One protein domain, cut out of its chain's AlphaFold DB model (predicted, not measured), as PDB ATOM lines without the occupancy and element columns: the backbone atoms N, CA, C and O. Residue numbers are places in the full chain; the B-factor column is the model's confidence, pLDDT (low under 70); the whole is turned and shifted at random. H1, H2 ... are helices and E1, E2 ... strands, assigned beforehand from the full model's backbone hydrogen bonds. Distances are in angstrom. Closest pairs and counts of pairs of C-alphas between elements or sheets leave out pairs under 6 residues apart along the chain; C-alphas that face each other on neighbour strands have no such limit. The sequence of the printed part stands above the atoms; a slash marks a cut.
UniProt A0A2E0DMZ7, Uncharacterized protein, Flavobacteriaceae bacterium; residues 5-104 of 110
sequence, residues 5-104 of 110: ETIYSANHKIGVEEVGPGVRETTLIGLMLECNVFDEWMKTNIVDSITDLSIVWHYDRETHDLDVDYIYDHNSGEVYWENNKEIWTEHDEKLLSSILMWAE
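AT A GLANCE: This is residues 5 to 104 of the 110 residues of an uncharacterized protein of Flavobacteriaceae bacterium (UniProt A0A2E0DMZ7). An antiparallel sheet of four strands, E1 E4 E5 E6, forms a wall, with the longest helix, H3, crossing over one of its faces. The short H1 runs side by side with H3 and only grazes the sheet, the hairpin E2 E3 packs by E2 on the far side of these two helices, and the small H2 lies off at one end. The printed part has 100 residues with three named helices and six named strands, in the order E1 E2 E3 H1 H2 E4 E5 E6 H3, and the class is mixed, helices and strands. The whole is compact, with a radius of gyration of the C-alphas of 13.3 A and spans of 39 by 31 by 26 A.

HOW THE PARTS SIT: The larger sheet runs E1, residues 5 to 9, E4, residues 52 to 59, E5, residues 66 to 73, and E6, residues 79 to 82. E1 and E4 are antiparallel, with N 6 and O 55 2.9 A apart, within hydrogen-bond range. The hairpin E4 and E5 has N 54 and O 72 at 2.9 A, and the hairpin E5 and E6 has N 71 and O 81 at 2.9 A. E4 E5 E6 form a meander, each strand the antiparallel neighbour of the one before; E5 bends by 55 degrees at residue 69. H3, residues 90 to 102, is on this sheet at a height over the sheet of 9.9 A. It runs across the strands, at 77 degrees to E5 on the local plane. H1, residues 28 to 34, only just touches H3, with 3 pairs of C-alphas within 8 A; H3 touches H1 with residues 91 to 95 alone. The closest C-alphas, those of Leu 31 and Leu 95, are 6.8 A apart, and the helices run opposite ways at a shallow tilt of 20 degrees. The hairpin E2, residues 13 to 17, and E3, residues 23 to 27, has N 14 and O 26 at 2.9 A. The closest C-alphas of E2 and H3, those of Val 16 and Ser 98, are 5.3 A apart. H2, residues 40 to 45, is close to H1 but not clearly touching, with the C-alphas of Leu 33 and Lys 43 closest at 7.8 A, and it is apart from H3. In H1, H2 and H3 every O i to N i+4 pair is within hydrogen-bond range.

IN THESE COORDINATES: E4 is 22.8 A long from first to last C-alpha, E5 20.8 A and H3 17.9 A. E1 begins at C-alpha 5 (-4.058, 13.685, -8.956), and H3 ends at C-alpha 102 (-7.124, 27.785, -15.145).

THE WHOLE: The two C-alphas farthest apart, those of Thr 44 and Glu 62, are 41.0 A apart. The printed part has no cut, and no link is long. The mean pLDDT of the printed part is 92.4; residues 20 to 21 are under 70.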
ATOM      1  N   GLU A   5      -4.473  12.691  -9.933       94.38
ATOM      2  CA  GLU A   5      -4.058  13.685  -8.956       94.38
ATOM      3  C   GLU A   5      -3.076  14.653  -9.598       94.38
ATOM      4  O   GLU A   5      -2.114  14.238 -10.247       94.38
ATOM      5  N   THR A   6      -3.299  15.940  -9.346       95.62
ATOM      6  CA  THR A   6      -2.356  16.993  -9.691       95.62
ATOM      7  C   THR A   6      -1.975  17.784  -8.447       95.62
ATOM      8  O   THR A   6      -2.842  18.252  -7.710       95.62
ATOM      9  N   ILE A   7      -0.669  17.946  -8.221       96.31
ATOM     10  CA  ILE A   7      -0.121  18.634  -7.049       96.31
ATOM     11  C   ILE A   7       0.325  20.039  -7.451       96.31
ATOM     12  O   ILE A   7       1.116  20.215  -8.379       96.31
ATOM     13  N   TYR A   8      -0.139  21.035  -6.706       96.38
ATOM     14  CA  TYR A   8       0.212  22.437  -6.879       96.38
ATOM     15  C   TYR A   8       0.839  22.983  -5.606       96.38
ATOM     16  O   TYR A   8       0.402  22.664  -4.505       96.38
ATOM     17  N   SER A   9       1.789  23.911  -5.734       97.00
ATOM     18  CA  SER A   9       2.131  24.755  -4.588       97.00
ATOM     19  C   SER A   9       0.890  25.541  -4.151       97.00
ATOM     20  O   SER A   9       0.153  26.050  -4.994       97.00
ATOM     21  N   ALA A  10       0.697  25.744  -2.850       95.88
ATOM     22  CA  ALA A  10      -0.336  26.626  -2.304       95.88
ATOM     23  C   ALA A  10      -0.288  28.042  -2.917       95.88
ATOM     24  O   ALA A  10      -1.318  28.696  -3.092       95.88
ATOM     25  N   ASN A  11       0.910  28.489  -3.316       96.75
ATOM     26  CA  ASN A  11       1.151  29.773  -3.975       96.75
ATOM     27  C   ASN A  11       1.029  29.729  -5.510       96.75
ATOM     28  O   ASN A  11       1.316  30.737  -6.162       96.75
ATOM     29  N   HIS A  12       0.630  28.595  -6.096       96.56
ATOM     30  CA  HIS A  12       0.388  28.467  -7.532       96.56
ATOM     31  C   HIS A  12      -0.605  29.533  -7.992       96.56
ATOM     32  O   HIS A  12      -1.615  29.783  -7.331       96.56
ATOM     33  N   LYS A  13      -0.280  30.197  -9.101       96.88
ATOM     34  CA  LYS A  13      -1.077  31.294  -9.637       96.88
ATOM     35  C   LYS A  13      -2.240  30.747 -10.436       96.88
ATOM     36  O   LYS A  13      -2.030  29.935 -11.323       96.88
ATOM     37  N   ILE A  14      -3.438  31.231 -10.131       96.19
ATOM     38  CA  ILE A  14      -4.661  30.809 -10.802       96.19
ATOM     39  C   ILE A  14      -5.507  32.018 -11.193       96.19
ATOM     40  O   ILE A  14      -5.571  33.020 -10.470       96.19
ATOM     41  N   GLY A  15      -6.130  31.920 -12.367       94.62
ATOM     42  CA  GLY A  15      -7.107  32.885 -12.850       94.62
ATOM     43  C   GLY A  15      -8.457  32.704 -12.160       94.62
ATOM     44  O   GLY A  15      -8.875  31.588 -11.864       94.62
ATOM     45  N   VAL A  16      -9.141  33.815 -11.910       93.62
ATOM     46  CA  VAL A  16     -10.503  33.845 -11.371       93.62
ATOM     47  C   VAL A  16     -11.302  34.843 -12.190       93.62
ATOM     48  O   VAL A  16     -10.913  36.013 -12.297       93.62
ATOM     49  N   GLU A  17     -12.402  34.382 -12.782       85.19
ATOM     50  CA  GLU A  17     -13.342  35.272 -13.455       85.19
ATOM     51  C   GLU A  17     -14.071  36.140 -12.425       85.19
ATOM     52  O   GLU A  17     -14.542  35.666 -11.389       85.19
ATOM     53  N   GLU A  18     -14.150  37.434 -12.711       80.12
ATOM     54  CA  GLU A  18     -14.879  38.408 -11.907       80.12
ATOM     55  C   GLU A  18     -16.096  38.916 -12.683       80.12
ATOM     56  O   GLU A  18     -16.177  38.812 -13.907       80.12
ATOM     57  N   VAL A  19     -17.059  39.512 -11.976       71.88
ATOM     58  CA  VAL A  19     -18.257  40.074 -12.613       71.88
ATOM     59  C   VAL A  19     -17.856  41.196 -13.586       71.88
ATOM     60  O   VAL A  19     -17.497  42.299 -13.171       71.88
ATOM     61  N   GLY A  20     -17.937  40.921 -14.891       67.06
ATOM     62  CA  GLY A  20     -17.538  41.827 -15.975       67.06
ATOM     63  C   GLY A  20     -16.432  41.230 -16.860       67.06
ATOM     64  O   GLY A  20     -16.163  40.041 -16.785       67.06
ATOM     65  N   PRO A  21     -15.765  42.016 -17.724       68.81
ATOM     66  CA  PRO A  21     -14.722  41.505 -18.625       68.81
ATOM     67  C   PRO A  21     -13.367  41.261 -17.925       68.81
ATOM     68  O   PRO A  21     -12.320  41.330 -18.567       68.81
ATOM     69  N   GLY A  22     -13.358  41.074 -16.603       81.44
ATOM     70  CA  GLY A  22     -12.144  41.019 -15.795       81.44
ATOM     71  C   GLY A  22     -11.793  39.600 -15.377       81.44
ATOM     72  O   GLY A  22     -12.600  38.924 -14.752       81.44
ATOM     73  N   VAL A  23     -10.558  39.189 -15.655       87.19
ATOM     74  CA  VAL A  23      -9.915  38.061 -14.973       87.19
ATOM     75  C   VAL A  23      -8.903  38.653 -14.007       87.19
ATOM     76  O   VAL A  23      -8.110  39.517 -14.398       87.19
ATOM     77  N   ARG A  24      -8.919  38.207 -12.751       93.06
ATOM     78  CA  ARG A  24      -7.836  38.509 -11.809       93.06
ATOM     79  C   ARG A  24      -7.010  37.262 -11.543       93.06
ATOM     80  O   ARG A  24      -7.499  36.145 -11.653       93.06
ATOM     81  N   GLU A  25      -5.769  37.478 -11.140       94.25
ATOM     82  CA  GLU A  25      -4.892  36.419 -10.658       94.25
ATOM     83  C   GLU A  25      -4.891  36.403  -9.125       94.25
ATOM     84  O   GLU A  25      -4.799  37.452  -8.480       94.25
ATOM     85  N   THR A  26      -4.948  35.211  -8.541       96.44
ATOM     86  CA  THR A  26      -4.720  34.969  -7.112       96.44
ATOM     87  C   THR A  26      -3.844  33.726  -6.927       96.44
ATOM     88  O   THR A  26      -3.367  33.146  -7.902       96.44
ATOM     89  N   THR A  27      -3.558  33.342  -5.686       97.50
ATOM     90  CA  THR A  27      -2.960  32.034  -5.387       97.50
ATOM     91  C   THR A  27      -4.052  30.981  -5.212       97.50
ATOM     92  O   THR A  27      -5.165  31.324  -4.820       97.50
ATOM     93  N   LEU A  28      -3.751  29.703  -5.443       96.94
ATOM     94  CA  LEU A  28      -4.715  28.617  -5.231       96.94
ATOM     95  C   LEU A  28      -5.271  28.621  -3.797       96.94
ATOM     96  O   LEU A  28      -6.484  28.578  -3.604       96.94
ATOM     97  N   ILE A  29      -4.403  28.795  -2.794       97.50
ATOM     98  CA  ILE A  29      -4.847  28.936  -1.400       97.50
ATOM     99  C   ILE A  29      -5.668  30.216  -1.170       97.50
ATOM    100  O   ILE A  29      -6.617  30.213  -0.390       97.50
ATOM    101  N   GLY A  30      -5.350  31.301  -1.883       97.38
ATOM    102  CA  GLY A  30      -6.104  32.553  -1.854       97.38
ATOM    103  C   GLY A  30      -7.521  32.388  -2.400       97.38
ATOM    104  O   GLY A  30      -8.473  32.843  -1.773       97.38
ATOM    105  N   LEU A  31      -7.679  31.674  -3.516       97.19
ATOM    106  CA  LEU A  31      -8.989  31.309  -4.055       97.19
ATOM    107  C   LEU A  31      -9.788  30.465  -3.048       97.19
ATOM    108  O   LEU A  31     -10.951  30.765  -2.790       97.19
ATOM    109  N   MET A  32      -9.168  29.456  -2.430       97.06
ATOM    110  CA  MET A  32      -9.830  28.621  -1.417       97.06
ATOM    111  C   MET A  32     -10.279  29.428  -0.184       97.06
ATOM    112  O   MET A  32     -11.370  29.197   0.340       97.06
ATOM    113  N   LEU A  33      -9.480  30.405   0.258       96.75
ATOM    114  CA  LEU A  33      -9.853  31.333   1.333       96.75
ATOM    115  C   LEU A  33     -11.077  32.178   0.964       96.75
ATOM    116  O   LEU A  33     -11.994  32.319   1.773       96.75
ATOM    117  N   GLU A  34     -11.103  32.727  -0.248       95.06
ATOM    118  CA  GLU A  34     -12.226  33.531  -0.737       95.06
ATOM    119  C   GLU A  34     -13.510  32.714  -0.908       95.06
ATOM    120  O   GLU A  34     -14.601  33.224  -0.655       95.06
ATOM    121  N   CYS A  35     -13.379  31.445  -1.290       95.31
ATOM    122  CA  CYS A  35     -14.488  30.505  -1.419       95.31
ATOM    123  C   CYS A  35     -14.893  29.853  -0.084       95.31
ATOM    124  O   CYS A  35     -15.650  28.887  -0.079       95.31
ATOM    125  N   ASN A  36     -14.418  30.363   1.061       94.62
ATOM    126  CA  ASN A  36     -14.757  29.854   2.397       94.62
ATOM    127  C   ASN A  36     -14.557  28.337   2.556       94.62
ATOM    128  O   ASN A  36     -15.315  27.678   3.266       94.62
ATOM    129  N   VAL A  37     -13.527  27.787   1.908       95.31
ATOM    130  CA  VAL A  37     -13.171  26.370   2.054       95.31
ATOM    131  C   VAL A  37     -12.673  26.083   3.474       95.31
ATOM    132  O   VAL A  37     -12.958  25.036   4.042       95.31
ATOM    133  N   PHE A  38     -11.964  27.042   4.070       95.31
ATOM    134  CA  PHE A  38     -11.441  26.944   5.428       95.31
ATOM    135  C   PHE A  38     -12.387  27.602   6.432       95.31
ATOM    136  O   PHE A  38     -12.851  28.724   6.208       95.31
ATOM    137  N   ASP A  39     -12.613  26.952   7.572       93.19
ATOM    138  CA  ASP A  39     -13.281  27.588   8.709       93.19
ATOM    139  C   ASP A  39     -12.354  28.580   9.448       93.19
ATOM    140  O   ASP A  39     -11.155  28.680   9.181       93.19
ATOM    141  N   GLU A  40     -12.903  29.348  10.392       94.00
ATOM    142  CA  GLU A  40     -12.144  30.370  11.134       94.00
ATOM    143  C   GLU A  40     -10.974  29.802  11.956       94.00
ATOM    144  O   GLU A  40      -9.937  30.459  12.117       94.00
ATOM    145  N   TRP A  41     -11.113  28.575  12.468       94.56
ATOM    146  CA  TRP A  41     -10.033  27.922  13.197       94.56
ATOM    147  C   TRP A  41      -8.910  27.538  12.234       94.56
ATOM    148  O   TRP A  41      -7.746  27.840  12.507       94.56
ATOM    149  N   MET A  42      -9.252  26.958  11.085       94.12
ATOM    150  CA  MET A  42      -8.304  26.582  10.044       94.12
ATOM    151  C   MET A  42      -7.549  27.800   9.505       94.12
ATOM    152  O   MET A  42      -6.316  27.793   9.461       94.12
ATOM    153  N   LYS A  43      -8.262  28.889   9.195       94.88
ATOM    154  CA  LYS A  43      -7.659  30.162   8.758       94.88
ATOM    155  C   LYS A  43      -6.572  30.656   9.712       94.88
ATOM    156  O   LYS A  43      -5.566  31.189   9.266       94.88
ATOM    157  N   THR A  44      -6.772  30.463  11.014       94.62
ATOM    158  CA  THR A  44      -5.851  30.947  12.049       94.62
ATOM    159  C   THR A  44      -4.703  29.975  12.336       94.62
ATOM    160  O   THR A  44      -3.628  30.413  12.739       94.62
ATOM    161  N   ASN A  45      -4.923  28.665  12.190       94.00
ATOM    162  CA  ASN A  45      -4.013  27.652  12.738       94.00
ATOM    163  C   ASN A  45      -3.323  26.776  11.690       94.00
ATOM    164  O   ASN A  45      -2.268  26.229  12.001       94.00
ATOM    165  N   ILE A  46      -3.896  26.615  10.493       93.69
ATOM    166  CA  ILE A  46      -3.378  25.658   9.500       93.69
ATOM    167  C   ILE A  46      -3.024  26.299   8.163       93.69
ATOM    168  O   ILE A  46      -2.063  25.854   7.546       93.69
ATOM    169  N   VAL A  47      -3.743  27.335   7.720       93.50
ATOM    170  CA  VAL A  47      -3.608  27.873   6.352       93.50
ATOM    171  C   VAL A  47      -2.166  28.265   6.020       93.50
ATOM    172  O   VAL A  47      -1.654  27.868   4.979       93.50
ATOM    173  N   ASP A  48      -1.475  28.939   6.940       94.19
ATOM    174  CA  ASP A  48      -0.079  29.360   6.745       94.19
ATOM    175  C   ASP A  48       0.922  28.189   6.692       94.19
ATOM    176  O   ASP A  48       2.070  28.372   6.283       94.19
ATOM    177  N   SER A  49       0.515  26.992   7.123       94.75
ATOM    178  CA  SER A  49       1.341  25.779   7.086       94.75
ATOM    179  C   SER A  49       1.141  24.936   5.825       94.75
ATOM    180  O   SER A  49       1.959  24.057   5.560       94.75
ATOM    181  N   ILE A  50       0.099  25.213   5.035       96.31
ATOM    182  CA  ILE A  50      -0.183  24.488   3.794       96.31
ATOM    183  C   ILE A  50       0.811  24.949   2.725       96.31
ATOM    184  O   ILE A  50       0.794  26.106   2.298       96.31
ATOM    185  N   THR A  51       1.669  24.040   2.263       97.12
ATOM    186  CA  THR A  51       2.646  24.335   1.202       97.12
ATOM    187  C   THR A  51       2.236  23.787  -0.153       97.12
ATOM    188  O   THR A  51       2.510  24.440  -1.163       97.12
ATOM    189  N   ASP A  52       1.556  22.639  -0.175       97.50
ATOM    190  CA  ASP A  52       1.222  21.889  -1.381       97.50
ATOM    191  C   ASP A  52      -0.215  21.367  -1.294       97.50
ATOM    192  O   ASP A  52      -0.614  20.741  -0.314       97.50
ATOM    193  N   LEU A  53      -1.000  21.649  -2.326       97.81
ATOM    194  CA  LEU A  53      -2.393  21.256  -2.456       97.81
ATOM    195  C   LEU A  53      -2.521  20.245  -3.587       97.81
ATOM    196  O   LEU A  53      -2.123  20.508  -4.724       97.81
ATOM    197  N   SER A  54      -3.119  19.110  -3.268       97.38
ATOM    198  CA  SER A  54      -3.493  18.093  -4.233       97.38
ATOM    199  C   SER A  54      -4.930  18.303  -4.680       97.38
ATOM    200  O   SER A  54      -5.836  18.396  -3.852       97.38
ATOM    201  N   ILE A  55      -5.141  18.338  -5.994       97.25
ATOM    202  CA  ILE A  55      -6.463  18.327  -6.617       97.25
ATOM    203  C   ILE A  55      -6.654  16.963  -7.265       97.25
ATOM    204  O   ILE A  55      -5.894  16.584  -8.160       97.25
ATOM    205  N   VAL A  56      -7.670  16.234  -6.813       96.06
ATOM    206  CA  VAL A  56      -8.047  14.940  -7.380       96.06
ATOM    207  C   VAL A  56      -9.236  15.114  -8.300       96.06
ATOM    208  O   VAL A  56     -10.208  15.780  -7.949       96.06
ATOM    209  N   TRP A  57      -9.130  14.534  -9.485       95.06
ATOM    210  CA  TRP A  57     -10.075  14.724 -10.571       95.06
ATOM    211  C   TRP A  57     -10.211  13.459 -11.415       95.06
ATOM    212  O   TRP A  57      -9.368  12.557 -11.375       95.06
ATOM    213  N   HIS A  58     -11.256  13.389 -12.228       92.44
ATOM    214  CA  HIS A  58     -11.397  12.364 -13.249       92.44
ATOM    215  C   HIS A  58     -12.079  12.906 -14.498       92.44
ATOM    216  O   HIS A  58     -12.766  13.919 -14.482       92.44
ATOM    217  N   TYR A  59     -11.878  12.189 -15.599       91.31
ATOM    218  CA  TYR A  59     -12.635  12.410 -16.821       91.31
ATOM    219  C   TYR A  59     -13.907  11.562 -16.785       91.31
ATOM    220  O   TYR A  59     -13.821  10.321 -16.800       91.31
ATOM    221  N   ASP A  60     -15.067  12.209 -16.737       88.12
ATOM    222  CA  ASP A  60     -16.351  11.533 -16.873       88.12
ATOM    223  C   ASP A  60     -16.630  11.267 -18.361       88.12
ATOM    224  O   ASP A  60     -16.672  12.146 -19.220       88.12
ATOM    225  N   ARG A  61     -16.793   9.983 -18.690       86.12
ATOM    226  CA  ARG A  61     -17.023   9.527 -20.063       86.12
ATOM    227  C   ARG A  61     -18.459   9.735 -20.529       86.12
ATOM    228  O   ARG A  61     -18.691   9.628 -21.730       86.12
ATOM    229  N   GLU A  62     -19.402   9.927 -19.612       88.62
ATOM    230  CA  GLU A  62     -20.811  10.140 -19.940       88.62
ATOM    231  C   GLU A  62     -21.072  11.601 -20.310       88.62
ATOM    232  O   GLU A  62     -21.735  11.865 -21.315       88.62
ATOM    233  N   THR A  63     -20.512  12.536 -19.542       86.38
ATOM    234  CA  THR A  63     -20.601  13.984 -19.797       86.38
ATOM    235  C   THR A  63     -19.534  14.481 -20.769       86.38
ATOM    236  O   THR A  63     -19.752  15.489 -21.432       86.38
ATOM    237  N   HIS A  64     -18.440  13.725 -20.935       84.56
ATOM    238  CA  HIS A  64     -17.231  14.131 -21.657       84.56
ATOM    239  C   HIS A  64     -16.469  15.299 -21.013       84.56
ATOM    240  O   HIS A  64     -15.645  15.921 -21.693       84.56
ATOM    241  N   ASP A  65     -16.685  15.531 -19.717       87.44
ATOM    242  CA  ASP A  65     -16.122  16.644 -18.955       87.44
ATOM    243  C   ASP A  65     -15.138  16.176 -17.865       87.44
ATOM    244  O   ASP A  65     -15.038  14.992 -17.523       87.44
ATOM    245  N   LEU A  66     -14.361  17.132 -17.350       90.19
ATOM    246  CA  LEU A  66     -13.492  16.947 -16.193       90.19
ATOM    247  C   LEU A  66     -14.255  17.282 -14.917       90.19
ATOM    248  O   LEU A  66     -14.739  18.402 -14.772       90.19
ATOM    249  N   ASP A  67     -14.241  16.353 -13.970       91.62
ATOM    250  CA  ASP A  67     -14.819  16.534 -12.646       91.62
ATOM    251  C   ASP A  67     -13.725  16.521 -11.581       91.62
ATOM    252  O   ASP A  67     -12.800  15.709 -11.622       91.62
ATOM    253  N   VAL A  68     -13.840  17.420 -10.604       94.69
ATOM    254  CA  VAL A  68     -12.972  17.459  -9.419       94.69
ATOM    255  C   VAL A  68     -13.679  16.734  -8.281       94.69
ATOM    256  O   VAL A  68     -14.828  17.036  -7.973       94.69
ATOM    257  N   ASP A  69     -12.995  15.798  -7.630       94.75
ATOM    258  CA  ASP A  69     -13.544  14.993  -6.541       94.75
ATOM    259  C   ASP A  69     -13.211  15.586  -5.167       94.75
ATOM    260  O   ASP A  69     -14.095  15.710  -4.315       94.75
ATOM    261  N   TYR A  70     -11.944  15.945  -4.933       95.44
ATOM    262  CA  TYR A  70     -11.490  16.510  -3.659       95.44
ATOM    263  C   TYR A  70     -10.221  17.354  -3.794       95.44
ATOM    264  O   TYR A  70      -9.390  17.143  -4.678       95.44
ATOM    265  N   ILE A  71     -10.078  18.305  -2.868       97.44
ATOM    266  CA  ILE A  71      -8.890  19.144  -2.693       97.44
ATOM    267  C   ILE A  71      -8.383  18.946  -1.268       97.44
ATOM    268  O   ILE A  71      -9.148  19.103  -0.309       97.44
ATOM    269  N   TYR A  72      -7.104  18.614  -1.124       97.62
ATOM    270  CA  TYR A  72      -6.517  18.250   0.165       97.62
ATOM    271  C   TYR A  72      -5.062  18.734   0.294       97.62
ATOM    272  O   TYR A  72      -4.403  19.000  -0.714       97.62
ATOM    273  N   ASP A  73      -4.554  18.881   1.521       97.56
ATOM    274  CA  ASP A  73      -3.123  19.147   1.753       97.56
ATOM    275  C   ASP A  73      -2.309  17.886   1.470       97.56
ATOM    276  O   ASP A  73      -2.445  16.877   2.168       97.56
ATOM    277  N   HIS A  74      -1.422  17.964   0.479       96.69
ATOM    278  CA  HIS A  74      -0.616  16.830   0.036       96.69
ATOM    279  C   HIS A  74       0.256  16.249   1.162       96.69
ATOM    280  O   HIS A  74       0.530  15.049   1.189       96.69
ATOM    281  N   ASN A  75       0.688  17.082   2.114       94.31
ATOM    282  CA  ASN A  75       1.619  16.667   3.161       94.31
ATOM    283  C   ASN A  75       0.925  15.967   4.334       94.31
ATOM    284  O   ASN A  75       1.459  14.992   4.868       94.31
ATOM    285  N   SER A  76      -0.230  16.475   4.770       94.31
ATOM    286  CA  SER A  76      -0.971  15.914   5.909       94.31
ATOM    287  C   SER A  76      -2.041  14.899   5.509       94.31
ATOM    288  O   SER A  76      -2.403  14.052   6.328       94.31
ATOM    289  N   GLY A  77      -2.536  14.958   4.268       95.12
ATOM    290  CA  GLY A  77      -3.687  14.181   3.809       95.12
ATOM    291  C   GLY A  77      -5.043  14.757   4.239       95.12
ATOM    292  O   GLY A  77      -6.065  14.116   4.007       95.12
ATOM    293  N   GLU A  78      -5.072  15.933   4.875       95.50
ATOM    294  CA  GLU A  78      -6.310  16.572   5.332       95.50
ATOM    295  C   GLU A  78      -7.123  17.109   4.146       95.50
ATOM    296  O   GLU A  78      -6.626  17.917   3.357       95.50
ATOM    297  N   VAL A  79      -8.384  16.683   4.034       96.19
ATOM    298  CA  VAL A  79      -9.302  17.091   2.961       96.19
ATOM    299  C   VAL A  79     -10.002  18.393   3.336       96.19
ATOM    300  O   VAL A  79     -10.658  18.475   4.371       96.19
ATOM    301  N   TYR A  80      -9.907  19.399   2.469       95.50
ATOM    302  CA  TYR A  80     -10.522  20.711   2.688       95.50
ATOM    303  C   TYR A  80     -11.796  20.918   1.878       95.50
ATOM    304  O   TYR A  80     -12.693  21.648   2.293       95.50
ATOM    305  N   TRP A  81     -11.890  20.281   0.715       95.75
ATOM    306  CA  TRP A  81     -13.061  20.367  -0.144       95.75
ATOM    307  C   TRP A  81     -13.351  19.010  -0.777       95.75
ATOM    308  O   TRP A  81     -12.426  18.315  -1.193       95.75
ATOM    309  N   GLU A  82     -14.630  18.655  -0.875       94.44
ATOM    310  CA  GLU A  82     -15.120  17.441  -1.529       94.44
ATOM    311  C   GLU A  82     -16.367  17.749  -2.367       94.44
ATOM    312  O   GLU A  82     -17.166  18.614  -2.002       94.44
ATOM    313  N   ASN A  83     -16.546  17.020  -3.468       87.75
ATOM    314  CA  ASN A  83     -17.658  17.202  -4.409       87.75
ATOM    315  C   ASN A  83     -18.984  16.581  -3.915       87.75
ATOM    316  O   ASN A  83     -20.061  16.873  -4.423       87.75
ATOM    317  N   ASN A  84     -18.953  15.740  -2.877       77.19
ATOM    318  CA  ASN A  84     -20.137  15.031  -2.375       77.19
ATOM    319  C   ASN A  84     -20.976  15.860  -1.379       77.19
ATOM    320  O   ASN A  84     -21.365  15.376  -0.313       77.19
ATOM    321  N   LYS A  85     -21.242  17.130  -1.696       71.44
ATOM    322  CA  LYS A  85     -22.020  18.016  -0.821       71.44
ATOM    323  C   LYS A  85     -23.504  17.957  -1.164       71.44
ATOM    324  O   LYS A  85     -23.899  18.161  -2.305       71.44
ATOM    325  N   GLU A  86     -24.345  17.779  -0.143       75.62
ATOM    326  CA  GLU A  86     -25.807  17.892  -0.292       75.62
ATOM    327  C   GLU A  86     -26.249  19.309  -0.701       75.62
ATOM    328  O   GLU A  86     -27.324  19.488  -1.276       75.62
ATOM    329  N   ILE A  87     -25.431  20.324  -0.394       84.69
ATOM    330  CA  ILE A  87     -25.698  21.733  -0.688       84.69
ATOM    331  C   ILE A  87     -24.533  22.296  -1.500       84.69
ATOM    332  O   ILE A  87     -23.436  22.472  -0.972       84.69
ATOM    333  N   TRP A  88     -24.808  22.618  -2.765       89.00
ATOM    334  CA  TRP A  88     -23.898  23.347  -3.646       89.00
ATOM    335  C   TRP A  88     -24.033  24.853  -3.422       89.00
ATOM    336  O   TRP A  88     -25.146  25.388  -3.475       89.00
ATOM    337  N   THR A  89     -22.925  25.546  -3.162       91.94
ATOM    338  CA  THR A  89     -22.914  26.998  -2.939       91.94
ATOM    339  C   THR A  89     -22.276  27.750  -4.104       91.94
ATOM    340  O   THR A  89     -21.513  27.195  -4.887       91.94
ATOM    341  N   GLU A  90     -22.527  29.060  -4.193       92.19
ATOM    342  CA  GLU A  90     -21.852  29.932  -5.170       92.19
ATOM    343  C   GLU A  90     -20.322  29.942  -4.991       92.19
ATOM    344  O   GLU A  90     -19.579  30.201  -5.936       92.19
ATOM    345  N   HIS A  91     -19.831  29.635  -3.786       93.69
ATOM    346  CA  HIS A  91     -18.400  29.500  -3.542       93.69
ATOM    347  C   HIS A  91     -17.826  28.210  -4.136       93.69
ATOM    348  O   HIS A  91     -16.707  28.241  -4.650       93.69
ATOM    349  N   ASP A  92     -18.579  27.104  -4.087       93.56
ATOM    350  CA  ASP A  92     -18.193  25.843  -4.731       93.56
ATOM    351  C   ASP A  92     -18.149  26.028  -6.253       93.56
ATOM    352  O   ASP A  92     -17.155  25.677  -6.888       93.56
ATOM    353  N   GLU A  93     -19.161  26.701  -6.814       92.50
ATOM    354  CA  GLU A  93     -19.220  27.049  -8.238       92.50
ATOM    355  C   GLU A  93     -18.009  27.884  -8.676       92.50
ATOM    356  O   GLU A  93     -17.344  27.564  -9.665       92.50
ATOM    357  N   LYS A  94     -17.680  28.938  -7.916       94.19
ATOM    358  CA  LYS A  94     -16.531  29.810  -8.199       94.19
ATOM    359  C   LYS A  94     -15.206  29.053  -8.113       94.19
ATOM    360  O   LYS A  94     -14.329  29.261  -8.956       94.19
ATOM    361  N   LEU A  95     -15.052  28.204  -7.097       95.62
ATOM    362  CA  LEU A  95     -13.846  27.411  -6.881       95.62
ATOM    363  C   LEU A  95     -13.628  26.438  -8.039       95.62
ATOM    364  O   LEU A  95     -12.565  26.467  -8.662       95.62
ATOM    365  N   LEU A  96     -14.639  25.624  -8.354       94.50
ATOM    366  CA  LEU A  96     -14.540  24.629  -9.415       94.50
ATOM    367  C   LEU A  96     -14.364  25.259 -10.787       94.50
ATOM    368  O   LEU A  96     -13.462  24.851 -11.511       94.50
ATOM    369  N   SER A  97     -15.154  26.279 -11.127       92.81
ATOM    370  CA  SER A  97     -15.025  26.958 -12.421       92.81
ATOM    371  C   SER A  97     -13.611  27.503 -12.620       92.81
ATOM    372  O   SER A  97     -13.010  27.316 -13.674       92.81
ATOM    373  N   SER A  98     -13.025  28.109 -11.582       94.88
ATOM    374  CA  SER A  98     -11.655  28.629 -11.655       94.88
ATOM    375  C   SER A  98     -10.622  27.509 -11.834       94.88
ATOM    376  O   SER A  98      -9.713  27.643 -12.651       94.88
ATOM    377  N   ILE A  99     -10.768  26.394 -11.109       95.19
ATOM    378  CA  ILE A  99      -9.871  25.231 -11.215       95.19
ATOM    379  C   ILE A  99      -9.953  24.600 -12.605       95.19
ATOM    380  O   ILE A  99      -8.925  24.430 -13.259       95.19
ATOM    381  N   LEU A 100     -11.160  24.297 -13.080       93.31
ATOM    382  CA  LEU A 100     -11.375  23.640 -14.368       93.31
ATOM    383  C   LEU A 100     -10.891  24.500 -15.541       93.31
ATOM    384  O   LEU A 100     -10.382  23.964 -16.523       93.31
ATOM    385  N   MET A 101     -11.000  25.826 -15.436       91.31
ATOM    386  CA  MET A 101     -10.554  26.735 -16.492       91.31
ATOM    387  C   MET A 101      -9.051  27.027 -16.464       91.31
ATOM    388  O   MET A 101      -8.449  27.171 -17.529       91.31
ATOM    389  N   TRP A 102      -8.445  27.155 -15.279       93.56
ATOM    390  CA  TRP A 102      -7.124  27.785 -15.145       93.56
ATOM    391  C   TRP A 102      -6.066  26.949 -14.423       93.56
ATOM    392  O   TRP A 102      -4.900  27.329 -14.472       93.56
ATOM    393  N   ALA A 103      -6.418  25.838 -13.768       91.00
ATOM    394  CA  ALA A 103      -5.426  25.014 -13.071       91.00
ATOM    395  C   ALA A 103      -4.623  24.102 -14.018       91.00
ATOM    396  O   ALA A 103      -3.597  23.566 -13.617       91.00
ATOM    397  N   GLU A 104      -5.053  23.917 -15.271       89.31
ATOM    398  CA  GLU A 104      -4.381  23.039 -16.243       89.31
ATOM    399  C   GLU A 104      -4.236  21.576 -15.757       89.31
ATOM    400  O   GLU A 104      -3.191  20.943 -15.936       89.31
TER     401      GLU A 104